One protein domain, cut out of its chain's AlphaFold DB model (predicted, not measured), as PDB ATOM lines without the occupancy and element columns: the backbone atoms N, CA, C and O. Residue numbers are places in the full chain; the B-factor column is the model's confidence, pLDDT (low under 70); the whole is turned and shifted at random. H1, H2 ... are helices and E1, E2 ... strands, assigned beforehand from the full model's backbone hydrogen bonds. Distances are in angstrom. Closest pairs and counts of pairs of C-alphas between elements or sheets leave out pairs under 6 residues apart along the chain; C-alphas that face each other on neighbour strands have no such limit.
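Overview. This is residues 15 to 90 of the 94 residues of the protein "5-keto-2-deoxy-D-gluconate-6 phosphate aldolase" of Cutibacterium acnes JCM 18916 (UniProt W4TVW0). A small, short-stranded parallel sheet, E1 E2 E3, has its longest helix, H2, packed over one face along the strands, while the shorter H1 and H3 only graze it. The long axis runs from the H1 to E2 link at one end to the long stretch of residues 67 to 78 at the other. The printed part has 76 residues, with three named strands and three named helices in the order E1 H1 E2 H2 E3 H3, class mixed. It is compact, with a radius of gyration of the C-alphas of 12.2 A, and spans 37 by 19 by 17 A, only just a rod.

Along the chain. The strands are E1, residues 16 to 19, from C-alpha 16 at (84.195, 130.142, 131.489); E2, residues 35 to 38; and E3, residues 62 to 66, 11.4 A long. H2 is residues 46 to 57, 16.4 A long, H1 residues 24 to 28, and H3 residues 79 to 88, 14.3 A long, ending at C-alpha 88 at (100.511, 115.430, 130.222).

Arrangement. E2 is parallel to E1, with N 36 and O 16 2.8 A apart, and to E3, with N 63 and O 35 2.8 A apart. H2 lies over E2 at a height over the sheet of 10.1 A, at 5 degrees to E2 on the local plane. E1, H1, E2 and E2, H2, E3 are strand-helix-strand units, two parallel neighbour strands with a helix between, each with a right-handed crossover. H1 and H2 only just touch, with 3 pairs of C-alphas within 8 A, the closest Met 24 and Ala 56 at 5.8 A; H2 does so with residues 55 to 56 alone. H2 and H3 are close but not clearly touching, the closest C-alphas, of Arg 50 and Ala 86, 7.7 A apart, at a shallow tilt of 32 degrees, the same way. H1 and H3 are apart. In H1, H2 and H3 every O i to N i+4 pair is within hydrogen-bond range.

Size, cuts and confidence. The C-alphas farthest apart, of Ser 32 and Asp 76, are 37.6 A apart. The printed part has no cut, the E3 to H3 link is long, and no printed residue is under 70 in pLDDT.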
ATOM      1  N   TRP A  15      80.115 127.690 132.359       97.62
ATOM      2  CA  TRP A  15      81.566 127.515 132.357       97.62
ATOM      3  C   TRP A  15      82.220 128.711 131.677       97.62
ATOM      4  O   TRP A  15      81.667 129.275 130.731       97.62
ATOM      5  N   LEU A  16      83.416 129.086 132.128       96.69
ATOM      6  CA  LEU A  16      84.195 130.142 131.489       96.69
ATOM      7  C   LEU A  16      85.338 129.553 130.674       96.69
ATOM      8  O   LEU A  16      86.072 128.686 131.143       96.69
ATOM      9  N   LYS A  17      85.530 130.083 129.468       95.94
ATOM     10  CA  LYS A  17      86.705 129.810 128.645       95.94
ATOM     11  C   LYS A  17      87.603 131.040 128.658       95.94
ATOM     12  O   LYS A  17      87.237 132.060 128.076       95.94
ATOM     13  N   LEU A  18      88.745 130.960 129.337       94.12
ATOM     14  CA  LEU A  18      89.614 132.114 129.595       94.12
ATOM     15  C   LEU A  18      91.013 131.924 128.987       94.12
ATOM     16  O   LEU A  18      91.511 130.797 128.960       94.12
ATOM     17  N   PRO A  19      91.661 132.998 128.498       92.12
ATOM     18  CA  PRO A  19      93.077 132.959 128.141       92.12
ATOM     19  C   PRO A  19      93.938 132.751 129.387       92.12
ATOM     20  O   PRO A  19      93.650 133.315 130.442       92.12
ATOM     21  N   ALA A  20      95.011 131.970 129.253       89.75
ATOM     22  CA  ALA A  20      96.081 131.969 130.242       89.75
ATOM     23  C   ALA A  20      96.881 133.268 130.086       89.75
ATOM     24  O   ALA A  20      97.484 133.511 129.041       89.75
ATOM     25  N   VAL A  21      96.828 134.113 131.109       89.19
ATOM     26  CA  VAL A  21      97.498 135.419 131.161       89.19
ATOM     27  C   VAL A  21      98.491 135.455 132.322       89.19
ATOM     28  O   VAL A  21      98.623 134.484 133.063       89.19
ATOM     29  N   ASP A  22      99.189 136.566 132.501       88.19
ATOM     30  CA  ASP A  22      99.972 136.774 133.717       88.19
ATOM     31  C   ASP A  22      99.041 136.959 134.929       88.19
ATOM     32  O   ASP A  22      97.883 137.367 134.793       88.19
ATOM     33  N   ASP A  23      99.528 136.623 136.125       90.06
ATOM     34  CA  ASP A  23      98.764 136.682 137.379       90.06
ATOM     35  C   ASP A  23      97.445 135.883 137.357       90.06
ATOM     36  O   ASP A  23      96.431 136.302 137.932       90.06
ATOM     37  N   MET A  24      97.445 134.699 136.728       91.56
ATOM     38  CA  MET A  24      96.249 133.843 136.663       91.56
ATOM     39  C   MET A  24      95.638 133.558 138.031       91.56
ATOM     40  O   MET A  24      94.419 133.487 138.129       91.56
ATOM     41  N   GLU A  25      96.436 133.484 139.096       90.75
ATOM     42  CA  GLU A  25      95.938 133.317 140.464       90.75
ATOM     43  C   GLU A  25      94.929 134.417 140.860       90.75
ATOM     44  O   GLU A  25      93.894 134.149 141.473       90.75
ATOM     45  N   ARG A  26      95.167 135.668 140.449       93.06
ATOM     46  CA  ARG A  26      94.231 136.777 140.670       93.06
ATOM     47  C   ARG A  26      92.987 136.651 139.793       93.06
ATOM     48  O   ARG A  26      91.892 136.951 140.265       93.06
ATOM     49  N   VAL A  27      93.145 136.218 138.541       93.31
ATOM     50  CA  VAL A  27      92.034 136.041 137.591       93.31
ATOM     51  C   VAL A  27      91.092 134.933 138.052       93.31
ATOM     52  O   VAL A  27      89.882 135.147 138.112       93.31
ATOM     53  N   VAL A  28      91.625 133.772 138.441       93.56
ATOM     54  CA  VAL A  28      90.809 132.629 138.876       93.56
ATOM     55  C   VAL A  28      90.040 132.937 140.159       93.56
ATOM     56  O   VAL A  28      88.921 132.460 140.307       93.56
ATOM     57  N   ARG A  29      90.563 133.787 141.056       93.38
ATOM     58  CA  ARG A  29      89.843 134.228 142.269       93.38
ATOM     59  C   ARG A  29      88.657 135.152 141.990       93.38
ATOM     60  O   ARG A  29      87.865 135.397 142.896       93.38
ATOM     61  N   ALA A  30      88.508 135.672 140.773       94.62
ATOM     62  CA  ALA A  30      87.391 136.549 140.439       94.62
ATOM     63  C   ALA A  30      86.045 135.804 140.364       94.62
ATOM     64  O   ALA A  30      84.999 136.445 140.367       94.62
ATOM     65  N   THR A  31      86.038 134.474 140.279       94.31
ATOM     66  CA  THR A  31      84.816 133.678 140.115       94.31
ATOM     67  C   THR A  31      84.979 132.282 140.705       94.31
ATOM     68  O   THR A  31      86.085 131.752 140.765       94.31
ATOM     69  N   SER A  32      83.872 131.672 141.123       93.62
ATOM     70  CA  SER A  32      83.816 130.268 141.544       93.62
ATOM     71  C   SER A  32      83.348 129.326 140.430       93.62
ATOM     72  O   SER A  32      83.282 128.117 140.649       93.62
ATOM     73  N   LEU A  33      82.990 129.859 139.254       96.81
ATOM     74  CA  LEU A  33      82.577 129.049 138.110       96.81
ATOM     75  C   LEU A  33      83.742 128.186 137.602       96.81
ATOM     76  O   LEU A  33      84.893 128.623 137.662       96.81
ATOM     77  N   PRO A  34      83.472 126.985 137.067       97.50
ATOM     78  CA  PRO A  34      84.502 126.165 136.446       97.50
ATOM     79  C   PRO A  34      85.102 126.859 135.211       97.50
ATOM     80  O   PRO A  34      84.395 127.473 134.407       97.50
ATOM     81  N   ILE A  35      86.423 126.744 135.062       97.38
ATOM     82  CA  ILE A  35      87.204 127.391 134.003       97.38
ATOM     83  C   ILE A  35      87.866 126.333 133.119       97.38
ATOM     84  O   ILE A  35      88.458 125.374 133.612       97.38
ATOM     85  N   LEU A  36      87.826 126.554 131.809       97.00
ATOM     86  CA  LEU A  36      88.677 125.893 130.823       97.00
ATOM     87  C   LEU A  36      89.638 126.925 130.227       97.00
ATOM     88  O   LEU A  36      89.225 128.024 129.845       97.00
ATOM     89  N   LEU A  37      90.919 126.582 130.126       95.12
ATOM     90  CA  LEU A  37      91.912 127.468 129.524       95.12
ATOM     91  C   LEU A  37      91.904 127.312 128.008       95.12
ATOM     92  O   LEU A  37      91.865 126.200 127.485       95.12
ATOM     93  N   LEU A  38      91.970 128.425 127.290       91.88
ATOM     94  CA  LEU A  38      92.137 128.418 125.839       91.88
ATOM     95  C   LEU A  38      93.614 128.514 125.447       91.88
ATOM     96  O   LEU A  38      94.414 129.145 126.135       91.88
ATOM     97  N   GLY A  39      93.951 127.907 124.307       79.00
ATOM     98  CA  GLY A  39      95.337 127.766 123.849       79.00
ATOM     99  C   GLY A  39      96.032 129.045 123.368       79.00
ATOM    100  O   GLY A  39      97.230 129.026 123.133       79.00
ATOM    101  N   GLY A  40      95.311 130.158 123.246       74.94
ATOM    102  CA  GLY A  40      95.877 131.432 122.802       74.94
ATOM    103  C   GLY A  40      96.273 131.435 121.322       74.94
ATOM    104  O   GLY A  40      95.766 130.642 120.525       74.94
ATOM    105  N   GLU A  41      97.129 132.387 120.954       73.38
ATOM    106  CA  GLU A  41      97.761 132.437 119.631       73.38
ATOM    107  C   GLU A  41      98.907 131.420 119.548       73.38
ATOM    108  O   GLU A  41      99.474 131.039 120.573       73.38
ATOM    109  N   VAL A  42      99.249 130.981 118.335       72.62
ATOM    110  CA  VAL A  42     100.406 130.102 118.127       72.62
ATOM    111  C   VAL A  42     101.679 130.867 118.500       72.62
ATOM    112  O   VAL A  42     102.113 131.768 117.786       72.62
ATOM    113  N   SER A  43     102.242 130.535 119.662       76.12
ATOM    114  CA  SER A  43     103.462 131.148 120.187       76.12
ATOM    115  C   SER A  43     104.697 130.629 119.449       76.12
ATOM    116  O   SER A  43     104.778 129.447 119.117       76.12
ATOM    117  N   THR A  44     105.698 131.492 119.269       78.81
ATOM    118  CA  THR A  44     107.051 131.079 118.858       78.81
ATOM    119  C   THR A  44     107.821 130.384 119.986       78.81
ATOM    120  O   THR A  44     108.873 129.808 119.733       78.81
ATOM    121  N   ASP A  45     107.295 130.425 121.214       86.38
ATOM    122  CA  ASP A  45     107.774 129.678 122.380       86.38
ATOM    123  C   ASP A  45     106.639 128.781 122.936       86.38
ATOM    124  O   ASP A  45     105.801 129.228 123.742       86.38
ATOM    125  N   PRO A  46     106.550 127.524 122.463       83.75
ATOM    126  CA  PRO A  46     105.561 126.555 122.934       83.75
ATOM    127  C   PRO A  46     105.766 126.144 124.396       83.75
ATOM    128  O   PRO A  46     104.791 125.877 125.099       83.75
ATOM    129  N   GLU A  47     107.009 126.126 124.878       87.31
ATOM    130  CA  GLU A  47     107.332 125.680 126.237       87.31
ATOM    131  C   GLU A  47     106.885 126.710 127.275       87.31
ATOM    132  O   GLU A  47     106.282 126.363 128.290       87.31
ATOM    133  N   GLU A  48     107.080 127.996 126.989       88.06
ATOM    134  CA  GLU A  48     106.534 129.070 127.815       88.06
ATOM    135  C   GLU A  48     105.002 129.019 127.879       88.06
ATOM    136  O   GLU A  48     104.404 129.146 128.951       88.06
ATOM    137  N   THR A  49     104.356 128.752 126.744       88.56
ATOM    138  CA  THR A  49     102.898 128.578 126.679       88.56
ATOM    139  C   THR A  49     102.444 127.415 127.566       88.56
ATOM    140  O   THR A  49     101.496 127.547 128.346       88.56
ATOM    141  N   ARG A  50     103.175 126.297 127.520       89.44
ATOM    142  CA  ARG A  50     102.925 125.107 128.338       89.44
ATOM    143  C   ARG A  50     103.088 125.392 129.835       89.44
ATOM    144  O   ARG A  50     102.231 124.988 130.624       89.44
ATOM    145  N   ARG A  51     104.121 126.144 130.241       90.38
ATOM    146  CA  ARG A  51     104.330 126.575 131.641       90.38
ATOM    147  C   ARG A  51     103.196 127.457 132.163       90.38
ATOM    148  O   ARG A  51     102.756 127.282 133.304       90.38
ATOM    149  N   ARG A  52     102.679 128.368 131.334       90.50
ATOM    150  CA  ARG A  52     101.524 129.214 131.693       90.50
ATOM    151  C   ARG A  52     100.266 128.388 131.919       90.50
ATOM    152  O   ARG A  52      99.566 128.604 132.909       90.50
ATOM    153  N   TRP A  53      99.999 127.408 131.056       92.94
ATOM    154  CA  TRP A  53      98.886 126.478 131.260       92.94
ATOM    155  C   TRP A  53      99.053 125.657 132.536       92.94
ATOM    156  O   TRP A  53      98.113 125.595 133.322       92.94
ATOM    157  N   ALA A  54     100.238 125.088 132.778       92.38
ATOM    158  CA  ALA A  54     100.522 124.313 133.987       92.38
ATOM    159  C   ALA A  54     100.265 125.127 135.266       92.38
ATOM    160  O   ALA A  54      99.598 124.658 136.187       92.38
ATOM    161  N   THR A  55     100.730 126.379 135.292       91.12
ATOM    162  CA  THR A  55     100.531 127.292 136.428       91.12
ATOM    163  C   THR A  55      99.048 127.572 136.670       91.12
ATOM    164  O   THR A  55      98.575 127.513 137.801       91.12
ATOM    165  N   ALA A  56      98.287 127.845 135.611       92.81
ATOM    166  CA  ALA A  56      96.858 128.109 135.727       92.81
ATOM    167  C   ALA A  56      96.047 126.856 136.115       92.81
ATOM    168  O   ALA A  56      95.102 126.960 136.896       92.81
ATOM    169  N   LEU A  57      96.436 125.672 135.627       93.88
ATOM    170  CA  LEU A  57      95.832 124.378 135.976       93.88
ATOM    171  C   LEU A  57      96.047 123.978 137.444       93.88
ATOM    172  O   LEU A  57      95.356 123.086 137.930       93.88
ATOM    173  N   ALA A  58      96.956 124.632 138.173       91.81
ATOM    174  CA  ALA A  58      97.141 124.384 139.601       91.81
ATOM    175  C   ALA A  58      95.920 124.805 140.448       91.81
ATOM    176  O   ALA A  58      95.743 124.326 141.570       91.81
ATOM    177  N   ALA A  59      95.057 125.690 139.936       92.69
ATOM    178  CA  ALA A  59      93.838 126.099 140.629       92.69
ATOM    179  C   ALA A  59      92.717 125.056 140.473       92.69
ATOM    180  O   ALA A  59      92.350 124.671 139.368       92.69
ATOM    181  N   ARG A  60      92.091 124.658 141.590       91.69
ATOM    182  CA  ARG A  60      91.113 123.551 141.651       91.69
ATOM    183  C   ARG A  60      89.922 123.678 140.692       91.69
ATOM    184  O   ARG A  60      89.416 122.667 140.209       91.69
ATOM    185  N   HIS A  61      89.402 124.884 140.474       93.88
ATOM    186  CA  HIS A  61      88.257 125.117 139.582       93.88
ATOM    187  C   HIS A  61      88.662 125.387 138.131       93.88
ATOM    188  O   HIS A  61      87.782 125.533 137.285       93.88
ATOM    189  N   VAL A  62      89.961 125.379 137.820       96.12
ATOM    190  CA  VAL A  62      90.459 125.269 136.448       96.12
ATOM    191  C   VAL A  62      90.510 123.785 136.098       96.12
ATOM    192  O   VAL A  62      91.283 123.011 136.656       96.12
ATOM    193  N   ARG A  63      89.609 123.371 135.208       95.94
ATOM    194  CA  ARG A  63      89.267 121.962 134.971       95.94
ATOM    195  C   ARG A  63      89.929 121.348 133.745       95.94
ATOM    196  O   ARG A  63      89.741 120.164 133.499       95.94
ATOM    197  N   GLY A  64      90.661 122.132 132.962       95.69
ATOM    198  CA  GLY A  64      91.349 121.618 131.786       95.69
ATOM    199  C   GLY A  64      91.567 122.656 130.699       95.69
ATOM    200  O   GLY A  64      91.540 123.866 130.939       95.69
ATOM    201  N   LEU A  65      91.785 122.146 129.490       95.44
ATOM    202  CA  LEU A  65      92.180 122.908 128.312       95.44
ATOM    203  C   LEU A  65      91.144 122.737 127.190       95.44
ATOM    204  O   LEU A  65      90.637 121.645 126.958       95.44
ATOM    205  N   VAL A  66      90.868 123.813 126.452       94.69
ATOM    206  CA  VAL A  66      90.159 123.794 125.164       94.69
ATOM    207  C   VAL A  66      91.050 124.491 124.147       94.69
ATOM    208  O   VAL A  66      90.955 125.703 123.908       94.69
ATOM    209  N   LEU A  67      91.959 123.705 123.580       91.88
ATOM    210  CA  LEU A  67      92.967 124.170 122.641       91.88
ATOM    211  C   LEU A  67      92.412 124.166 121.213       91.88
ATOM    212  O   LEU A  67      91.607 123.317 120.841       91.88
ATOM    213  N   GLY A  68      92.807 125.175 120.441       91.19
ATOM    214  CA  GLY A  68      92.434 125.329 119.038       91.19
ATOM    215  C   GLY A  68      93.664 125.163 118.158       91.19
ATOM    216  O   GLY A  68      94.423 124.226 118.351       91.19
ATOM    217  N   ARG A  69      93.878 126.122 117.248       90.12
ATOM    218  CA  ARG A  69      94.911 126.143 116.191       90.12
ATOM    219  C   ARG A  69      96.297 125.610 116.583       90.12
ATOM    220  O   ARG A  69      96.913 124.941 115.767       90.12
ATOM    221  N   SER A  70      96.755 125.857 117.810       86.00
ATOM    222  CA  SER A  70      98.074 125.436 118.301       86.00
ATOM    223  C   SER A  70      98.297 123.919 118.359       86.00
ATOM    224  O   SER A  70      99.441 123.502 118.472       86.00
ATOM    225  N   VAL A  71      97.236 123.104 118.319       90.38
ATOM    226  CA  VAL A  71      97.326 121.632 118.398       90.38
ATOM    227  C   VAL A  71      97.164 120.932 117.042       90.38
ATOM    228  O   VAL A  71      98.015 120.115 116.719       90.38
ATOM    229  N   PRO A  72      96.135 121.214 116.213       90.88
ATOM    230  CA  PRO A  72      96.003 120.579 114.903       90.88
ATOM    231  C   PRO A  72      96.944 121.174 113.844       90.88
ATOM    232  O   PRO A  72      97.113 120.562 112.794       90.88
ATOM    233  N   TYR A  73      97.547 122.344 114.093       89.81
ATOM    234  CA  TYR A  73      98.472 123.007 113.165       89.81
ATOM    235  C   TYR A  73      99.776 123.433 113.867       89.81
ATOM    236  O   TYR A  73     100.067 124.632 113.940       89.81
ATOM    237  N   PRO A  74     100.552 122.492 114.436       88.75
ATOM    238  CA  PRO A  74     101.801 122.830 115.099       88.75
ATOM    239  C   PRO A  74     102.881 123.199 114.061       88.75
ATOM    240  O   PRO A  74     102.847 122.694 112.934       88.75
ATOM    241  N   PRO A  75     103.853 124.068 114.404       85.69
ATOM    242  CA  PRO A  75     104.883 124.524 113.464       85.69
ATOM    243  C   PRO A  75     105.740 123.403 112.859       85.69
ATOM    244  O   PRO A  75     106.190 123.515 111.721       85.69
ATOM    245  N   ASP A  76     105.959 122.328 113.613       89.31
ATOM    246  CA  ASP A  76     106.725 121.141 113.218       89.31
ATOM    247  C   ASP A  76     105.870 120.062 112.531       89.31
ATOM    248  O   ASP A  76     106.391 119.027 112.124       89.31
ATOM    249  N   SER A  77     104.569 120.318 112.351       90.25
ATOM    250  CA  SER A  77     103.580 119.376 111.809       90.25
ATOM    251  C   SER A  77     103.386 118.085 112.623       90.25
ATOM    252  O   SER A  77     102.718 117.169 112.137       90.25
ATOM    253  N   ASP A  78     103.883 118.006 113.863       93.38
ATOM    254  CA  ASP A  78     103.684 116.849 114.742       93.38
ATOM    255  C   ASP A  78     102.493 117.048 115.698       93.38
ATOM    256  O   ASP A  78     102.605 117.471 116.852       93.38
ATOM    257  N   VAL A  79     101.302 116.719 115.194       95.00
ATOM    258  CA  VAL A  79     100.043 116.818 115.953       95.00
ATOM    259  C   VAL A  79     100.012 115.857 117.145       95.00
ATOM    260  O   VAL A  79      99.437 116.196 118.180       95.00
ATOM    261  N   ALA A  80     100.608 114.667 117.023       96.56
ATOM    262  CA  ALA A  80     100.579 113.667 118.088       96.56
ATOM    263  C   ALA A  80     101.358 114.171 119.306       96.56
ATOM    264  O   ALA A  80     100.805 114.232 120.405       96.56
ATOM    265  N   THR A  81     102.579 114.662 119.085       94.25
ATOM    266  CA  THR A  81     103.395 115.265 120.144       94.25
ATOM    267  C   THR A  81     102.713 116.496 120.754       94.25
ATOM    268  O   THR A  81     102.733 116.677 121.974       94.25
ATOM    269  N   ALA A  82     102.042 117.332 119.951       92.00
ATOM    270  CA  ALA A  82     101.285 118.477 120.466       92.00
ATOM    271  C   ALA A  82     100.126 118.059 121.397       92.00
ATOM    272  O   ALA A  82      99.900 118.700 122.430       92.00
ATOM    273  N   ILE A  83      99.411 116.981 121.060       93.44
ATOM    274  CA  ILE A  83      98.353 116.405 121.903       93.44
ATOM    275  C   ILE A  83      98.949 115.813 123.182       93.44
ATOM    276  O   ILE A  83      98.466 116.137 124.269       93.44
ATOM    277  N   ASP A  84     100.005 115.006 123.077       94.50
ATOM    278  CA  ASP A  84     100.644 114.361 124.229       94.50
ATOM    279  C   ASP A  84     101.134 115.395 125.248       94.50
ATOM    280  O   ASP A  84     100.865 115.274 126.445       94.50
ATOM    281  N   ASN A  85     101.759 116.476 124.774       91.75
ATOM    282  CA  ASN A  85     102.194 117.585 125.620       91.75
ATOM    283  C   ASN A  85     101.031 118.255 126.365       91.75
ATOM    284  O   ASN A  85     101.180 118.629 127.530       91.75
ATOM    285  N   ALA A  86      99.871 118.410 125.720       92.19
ATOM    286  CA  ALA A  86      98.683 118.978 126.354       92.19
ATOM    287  C   ALA A  86      98.057 118.014 127.376       92.19
ATOM    288  O   ALA A  86      97.662 118.442 128.461       92.19
ATOM    289  N   VAL A  87      97.988 116.718 127.060       93.62
ATOM    290  CA  VAL A  87      97.420 115.684 127.939       93.62
ATOM    291  C   VAL A  87      98.270 115.491 129.194       93.62
ATOM    292  O   VAL A  87      97.716 115.373 130.288       93.62
ATOM    293  N   GLN A  88      99.600 115.537 129.077       93.31
ATOM    294  CA  GLN A  88     100.511 115.430 130.222       93.31
ATOM    295  C   GLN A  88     100.249 116.496 131.298       93.31
ATOM    296  O   GLN A  88     100.460 116.236 132.481       93.31
ATOM    297  N   LEU A  89      99.733 117.671 130.922       91.50
ATOM    298  CA  LEU A  89      99.369 118.721 131.879       91.50
ATOM    299  C   LEU A  89      98.126 118.390 132.716       91.50
ATOM    300  O   LEU A  89      97.950 118.953 133.794       91.50
ATOM    301  N   LEU A  90      97.255 117.503 132.233       89.38
ATOM    302  CA  LEU A  90      96.006 117.136 132.906       89.38
ATOM    303  C   LEU A  90      96.203 116.016 133.943       89.38
ATOM    304  O   LEU A  90      95.365 115.841 134.823       89.38
TER     305      LEU A  90